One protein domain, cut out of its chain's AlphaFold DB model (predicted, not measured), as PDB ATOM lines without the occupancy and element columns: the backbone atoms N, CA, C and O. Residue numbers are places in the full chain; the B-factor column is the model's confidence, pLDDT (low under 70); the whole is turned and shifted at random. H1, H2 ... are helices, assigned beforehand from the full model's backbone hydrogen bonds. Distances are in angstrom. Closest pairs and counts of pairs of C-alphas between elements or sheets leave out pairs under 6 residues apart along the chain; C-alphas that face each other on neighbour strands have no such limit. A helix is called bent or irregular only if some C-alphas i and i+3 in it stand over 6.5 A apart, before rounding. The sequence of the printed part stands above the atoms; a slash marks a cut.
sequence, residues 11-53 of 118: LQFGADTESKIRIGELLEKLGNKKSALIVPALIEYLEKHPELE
ATOM      1  N   LEU A  11      46.306-108.140 -24.273       86.25
ATOM      2  CA  LEU A  11      45.450-107.465 -23.301       86.25
ATOM      3  C   LEU A  11      45.703-105.960 -23.394       86.25
ATOM      4  O   LEU A  11      46.851-105.527 -23.328       86.25
ATOM      5  N   GLN A  12      44.632-105.183 -23.522       90.12
ATOM      6  CA  GLN A  12      44.647-103.727 -23.441       90.12
ATOM      7  C   GLN A  12      43.558-103.296 -22.461       90.12
ATOM      8  O   GLN A  12      42.453-103.835 -22.480       90.12
ATOM      9  N   PHE A  13      43.867-102.325 -21.610       92.31
ATOM     10  CA  PHE A  13      42.911-101.718 -20.691       92.31
ATOM     11  C   PHE A  13      43.080-100.194 -20.703       92.31
ATOM     12  O   PHE A  13      44.152 -99.688 -21.032       92.31
ATOM     13  N   GLY A  14      42.002 -99.469 -20.392       93.00
ATOM     14  CA  GLY A  14      41.996 -98.003 -20.365       93.00
ATOM     15  C   GLY A  14      42.879 -97.430 -19.256       93.00
ATOM     16  O   GLY A  14      43.072 -98.057 -18.215       93.00
ATOM     17  N   ALA A  15      43.389 -96.220 -19.460       93.12
ATOM     18  CA  ALA A  15      44.233 -95.503 -18.504       93.12
ATOM     19  C   ALA A  15      43.416 -94.546 -17.610       93.12
ATOM     20  O   ALA A  15      43.898 -93.501 -17.196       93.12
ATOM     21  N   ASP A  16      42.160 -94.894 -17.320       95.06
ATOM     22  CA  ASP A  16      41.170 -93.959 -16.750       95.06
ATOM     23  C   ASP A  16      41.352 -93.708 -15.244       95.06
ATOM     24  O   ASP A  16      40.731 -92.817 -14.676       95.06
ATOM     25  N   THR A  17      42.163 -94.529 -14.573       96.62
ATOM     26  CA  THR A  17      42.401 -94.437 -13.126       96.62
ATOM     27  C   THR A  17      43.888 -94.551 -12.837       96.62
ATOM     28  O   THR A  17      44.597 -95.283 -13.531       96.62
ATOM     29  N   GLU A  18      44.344 -93.900 -11.768       95.75
ATOM     30  CA  GLU A  18      45.742 -93.940 -11.329       95.75
ATOM     31  C   GLU A  18      46.237 -95.379 -11.102       95.75
ATOM     32  O   GLU A  18      47.329 -95.744 -11.534       95.75
ATOM     33  N   SER A  19      45.392 -96.241 -10.528       94.25
ATOM     34  CA  SER A  19      45.684 -97.668 -10.347       94.25
ATOM     35  C   SER A  19      45.951 -98.381 -11.672       94.25
ATOM     36  O   SER A  19      46.924 -99.128 -11.784       94.25
ATOM     37  N   LYS A  20      45.124 -98.134 -12.699       93.69
ATOM     38  CA  LYS A  20      45.333 -98.710 -14.036       93.69
ATOM     39  C   LYS A  20      46.618 -98.173 -14.670       93.69
ATOM     40  O   LYS A  20      47.386 -98.969 -15.197       93.69
ATOM     41  N   ILE A  21      46.892 -96.870 -14.568       94.81
ATOM     42  CA  ILE A  21      48.133 -96.263 -15.087       94.81
ATOM     43  C   ILE A  21      49.358 -96.921 -14.443       94.81
ATOM     44  O   ILE A  21      50.224 -97.440 -15.146       94.81
ATOM     45  N   ARG A  22      49.388 -97.004 -13.109       94.88
ATOM     46  CA  ARG A  22      50.491 -97.614 -12.354       94.88
ATOM     47  C   ARG A  22      50.727 -99.075 -12.738       94.88
ATOM     48  O   ARG A  22      51.876 -99.499 -12.873       94.88
ATOM     49  N   ILE A  23      49.657 -99.852 -12.907       92.75
ATOM     50  CA  ILE A  23      49.746-101.247 -13.363       92.75
ATOM     51  C   ILE A  23      50.277-101.303 -14.798       92.75
ATOM     52  O   ILE A  23      51.150-102.121 -15.082       92.75
ATOM     53  N   GLY A  24      49.798-100.429 -15.685       92.56
ATOM     54  CA  GLY A  24      50.282-100.311 -17.062       92.56
ATOM     55  C   GLY A  24      51.789-100.079 -17.125       92.56
ATOM     56  O   GLY A  24      52.501-100.869 -17.745       92.56
ATOM     57  N   GLU A  25      52.291 -99.081 -16.398       94.12
ATOM     58  CA  GLU A  25      53.724 -98.776 -16.330       94.12
ATOM     59  C   GLU A  25      54.550 -99.924 -15.732       94.12
ATOM     60  O   GLU A  25      55.648-100.227 -16.206       94.12
ATOM     61  N   LEU A  26      54.042-100.582 -14.684       92.75
ATOM     62  CA  LEU A  26      54.705-101.742 -14.083       92.75
ATOM     63  C   LEU A  26      54.819-102.887 -15.095       92.75
ATOM     64  O   LEU A  26      55.890-103.475 -15.261       92.75
ATOM     65  N   LEU A  27      53.722-103.191 -15.788       91.50
ATOM     66  CA  LEU A  27      53.695-104.224 -16.813       91.50
ATOM     67  C   LEU A  27      54.614-103.862 -17.978       91.50
ATOM     68  O   LEU A  27      55.293-104.747 -18.496       91.50
ATOM     69  N   GLU A  28      54.696-102.596 -18.374       91.50
ATOM     70  CA  GLU A  28      55.615-102.130 -19.412       91.50
ATOM     71  C   GLU A  28      57.078-102.382 -19.018       91.50
ATOM     72  O   GLU A  28      57.781-103.100 -19.740       91.50
ATOM     73  N   LYS A  29      57.480-101.951 -17.811       93.19
ATOM     74  CA  LYS A  29      58.822-102.180 -17.233       93.19
ATOM     75  C   LYS A  29      59.212-103.660 -17.168       93.19
ATOM     76  O   LYS A  29      60.381-103.999 -17.330       93.19
ATOM     77  N   LEU A  30      58.248-104.560 -16.963       89.81
ATOM     78  CA  LEU A  30      58.492-106.006 -16.876       89.81
ATOM     79  C   LEU A  30      58.808-106.679 -18.225       89.81
ATOM     80  O   LEU A  30      59.274-107.822 -18.235       89.81
ATOM     81  N   GLY A  31      58.573-106.022 -19.370       88.25
ATOM     82  CA  GLY A  31      58.947-106.569 -20.684       88.25
ATOM     83  C   GLY A  31      58.383-107.978 -20.932       88.25
ATOM     84  O   GLY A  31      57.185-108.208 -20.786       88.25
ATOM     85  N   ASN A  32      59.242-108.945 -21.254       87.50
ATOM     86  CA  ASN A  32      58.837-110.332 -21.533       87.50
ATOM     87  C   ASN A  32      58.466-111.148 -20.278       87.50
ATOM     88  O   ASN A  32      58.038-112.292 -20.402       87.50
ATOM     89  N   LYS A  33      58.607-110.581 -19.071       90.38
ATOM     90  CA  LYS A  33      58.294-111.254 -17.797       90.38
ATOM     91  C   LYS A  33      56.868-110.989 -17.302       90.38
ATOM     92  O   LYS A  33      56.510-111.429 -16.216       90.38
ATOM     93  N   LYS A  34      56.037-110.299 -18.094       91.19
ATOM     94  CA  LYS A  34      54.631-110.005 -17.765       91.19
ATOM     95  C   LYS A  34      53.825-111.273 -17.456       91.19
ATOM     96  O   LYS A  34      53.122-111.321 -16.454       91.19
ATOM     97  N   SER A  35      53.965-112.315 -18.279       89.25
ATOM     98  CA  SER A  35      53.247-113.584 -18.086       89.25
ATOM     99  C   SER A  35      53.629-114.288 -16.784       89.25
ATOM    100  O   SER A  35      52.765-114.876 -16.148       89.25
ATOM    101  N   ALA A  36      54.888-114.178 -16.351       90.44
ATOM    102  CA  ALA A  36      55.361-114.783 -15.109       90.44
ATOM    103  C   ALA A  36      54.733-114.157 -13.852       90.44
ATOM    104  O   ALA A  36      54.714-114.806 -12.816       90.44
ATOM    105  N   LEU A  37      54.217-112.925 -13.938       91.12
ATOM    106  CA  LEU A  37      53.491-112.273 -12.845       91.12
ATOM    107  C   LEU A  37      51.976-112.454 -12.985       91.12
ATOM    108  O   LEU A  37      51.299-112.773 -12.012       91.12
ATOM    109  N   ILE A  38      51.443-112.275 -14.198       91.56
ATOM    110  CA  ILE A  38      49.996-112.316 -14.446       91.56
ATOM    111  C   ILE A  38      49.434-113.728 -14.257       91.56
ATOM    112  O   ILE A  38      48.356-113.870 -13.692       91.56
ATOM    113  N   VAL A  39      50.138-114.770 -14.715       92.12
ATOM    114  CA  VAL A  39      49.618-116.146 -14.644       92.12
ATOM    115  C   VAL A  39      49.461-116.619 -13.192       92.12
ATOM    116  O   VAL A  39      48.361-117.051 -12.861       92.12
ATOM    117  N   PRO A  40      50.462-116.486 -12.296       93.69
ATOM    118  CA  PRO A  40      50.279-116.842 -10.888       93.69
ATOM    119  C   PRO A  40      49.204-116.010 -10.185       93.69
ATOM    120  O   PRO A  40      48.398-116.566  -9.451       93.69
ATOM    121  N   ALA A  41      49.147-114.698 -10.449       93.31
ATOM    122  CA  ALA A  41      48.118-113.834  -9.873       93.31
ATOM    123  C   ALA A  41      46.703-114.247 -10.310       93.31
ATOM    124  O   ALA A  41      45.768-114.184  -9.518       93.31
ATOM    125  N   LEU A  42      46.542-114.690 -11.562       92.38
ATOM    126  CA  LEU A  42      45.262-115.183 -12.060       92.38
ATOM    127  C   LEU A  42      44.896-116.538 -11.439       92.38
ATOM    128  O   LEU A  42      43.731-116.743 -11.129       92.38
ATOM    129  N   ILE A  43      45.869-117.428 -11.218       93.31
ATOM    130  CA  ILE A  43      45.649-118.697 -10.504       93.31
ATOM    131  C   ILE A  43      45.167-118.421  -9.076       93.31
ATOM    132  O   ILE A  43      44.119-118.924  -8.687       93.31
ATOM    133  N   GLU A  44      45.858-117.553  -8.331       95.25
ATOM    134  CA  GLU A  44      45.451-117.171  -6.970       95.25
ATOM    135  C   GLU A  44      44.053-116.527  -6.949       95.25
ATOM    136  O   GLU A  44      43.273-116.716  -6.016       95.25
ATOM    137  N   TYR A  45      43.719-115.756  -7.987       93.94
ATOM    138  CA  TYR A  45      42.393-115.168  -8.124       93.94
ATOM    139  C   TYR A  45      41.310-116.228  -8.367       93.94
ATOM    140  O   TYR A  45      40.256-116.156  -7.742       93.94
ATOM    141  N   LEU A  46      41.569-117.225  -9.220       91.75
ATOM    142  CA  LEU A  46      40.636-118.330  -9.483       91.75
ATOM    143  C   LEU A  46      40.449-119.234  -8.261       91.75
ATOM    144  O   LEU A  46      39.323-119.625  -7.971       91.75
ATOM    145  N   GLU A  47      41.507-119.493  -7.490       92.44
ATOM    146  CA  GLU A  47      41.408-120.239  -6.227       92.44
ATOM    147  C   GLU A  47      40.480-119.549  -5.214       92.44
ATOM    148  O   GLU A  47      39.775-120.215  -4.455       92.44
ATOM    149  N   LYS A  48      40.450-118.209  -5.212       93.56
ATOM    150  CA  LYS A  48      39.545-117.410  -4.369       93.56
ATOM    151  C   LYS A  48      38.134-117.277  -4.946       93.56
ATOM    152  O   LYS A  48      37.216-116.979  -4.187       93.56
ATOM    153  N   HIS A  49      37.979-117.481  -6.253       90.38
ATOM    154  CA  HIS A  49      36.738-117.283  -7.002       90.38
ATOM    155  C   HIS A  49      36.416-118.492  -7.906       90.38
ATOM    156  O   HIS A  49      36.388-118.355  -9.138       90.38
ATOM    157  N   PRO A  50      36.159-119.685  -7.329       86.44
ATOM    158  CA  PRO A  50      35.868-120.904  -8.094       86.44
ATOM    159  C   PRO A  50      34.589-120.796  -8.948       86.44
ATOM    160  O   PRO A  50      34.399-121.548  -9.910       86.44
ATOM    161  N   GLU A  51      33.715-119.832  -8.653       84.88
ATOM    162  CA  GLU A  51      32.542-119.498  -9.463       84.88
ATOM    163  C   GLU A  51      32.881-119.050 -10.894       84.88
ATOM    164  O   GLU A  51      32.014-119.105 -11.761       84.88
ATOM    165  N   LEU A  52      34.119-118.612 -11.159       80.88
ATOM    166  CA  LEU A  52      34.564-118.203 -12.495       80.88
ATOM    167  C   LEU A  52      34.978-119.387 -13.375       80.88
ATOM    168  O   LEU A  52      34.930-119.276 -14.600       80.88
ATOM    169  N   GLU A  53      35.383-120.506 -12.769       76.50
ATOM    170  CA  GLU A  53      35.676-121.755 -13.487       76.50
ATOM    171  C   GLU A  53      34.411-122.576 -13.736       76.50
ATOM    172  O   GLU A  53      34.310-123.310 -14.720       76.50
TER     173      GLU A  53
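What this domain is: This is residues 11 to 53 of the 118 residues of an uncharacterized protein of Anaerofilum sp. An201 (UniProt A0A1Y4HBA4). Two helices meet near their ends as an open V, with H1 as the shorter arm and H2 as the longer one, the corner lying around Leu 30. Residues 11 to 17 lead into the far end of H1, and the far part of H2 sticks out with the last residues, 39 to 53 standing free. The printed part has 43 residues with two named helices, H1 then H2, and no named strand; its class is all helix. It is loose, with a radius of gyration of the C-alphas of 12.2 A, and spans 29 by 24 by 14 A.

Where its parts are: Begin at C-alpha 11, at (45.450, -107.465, -23.301), and pass through residues 11 to 17 to C-alpha 18 at (45.742, -93.940, -11.329). There H1 begins; it holds residues 18 to 29 and measures 16.5 A from first to last C-alpha. After Leu 30, find C-alpha 31 at (58.947, -106.569, -20.684), where H2 begins. H2 holds residues 31 to 48, measures 27.6 A and ends at C-alpha 48, at (39.545, -117.410, -4.369). It is irregular: C-alphas 32 and 35 are 7.3 A apart, and its line is a rough one.

How they stand to each other: Look at Leu 27 and Lys 34, whose C-alphas are the closest of the two helices, 5.9 A apart. H1 and H2 are close but not clearly touching, with 1 pair of C-alphas within 8 A. Their lines stand at a steep tilt of 50 degrees, opposite ways, and their centres are 15.1 A apart. In H1 every O i to N i+4 pair is within hydrogen-bond range; in H2 10 of 14 are.

The domain as a whole: The two C-alphas farthest apart are those of Lys 29 and Glu 51, at 32.4 A. The printed part has no cut, and the link from H1 to H2 is tight, with 1 residue. Residues 28 to 33, of which 31 to 33 belong to H2, also stand free. In this predicted model the mean pLDDT of the printed part is 91.4, and no printed residue is under 70.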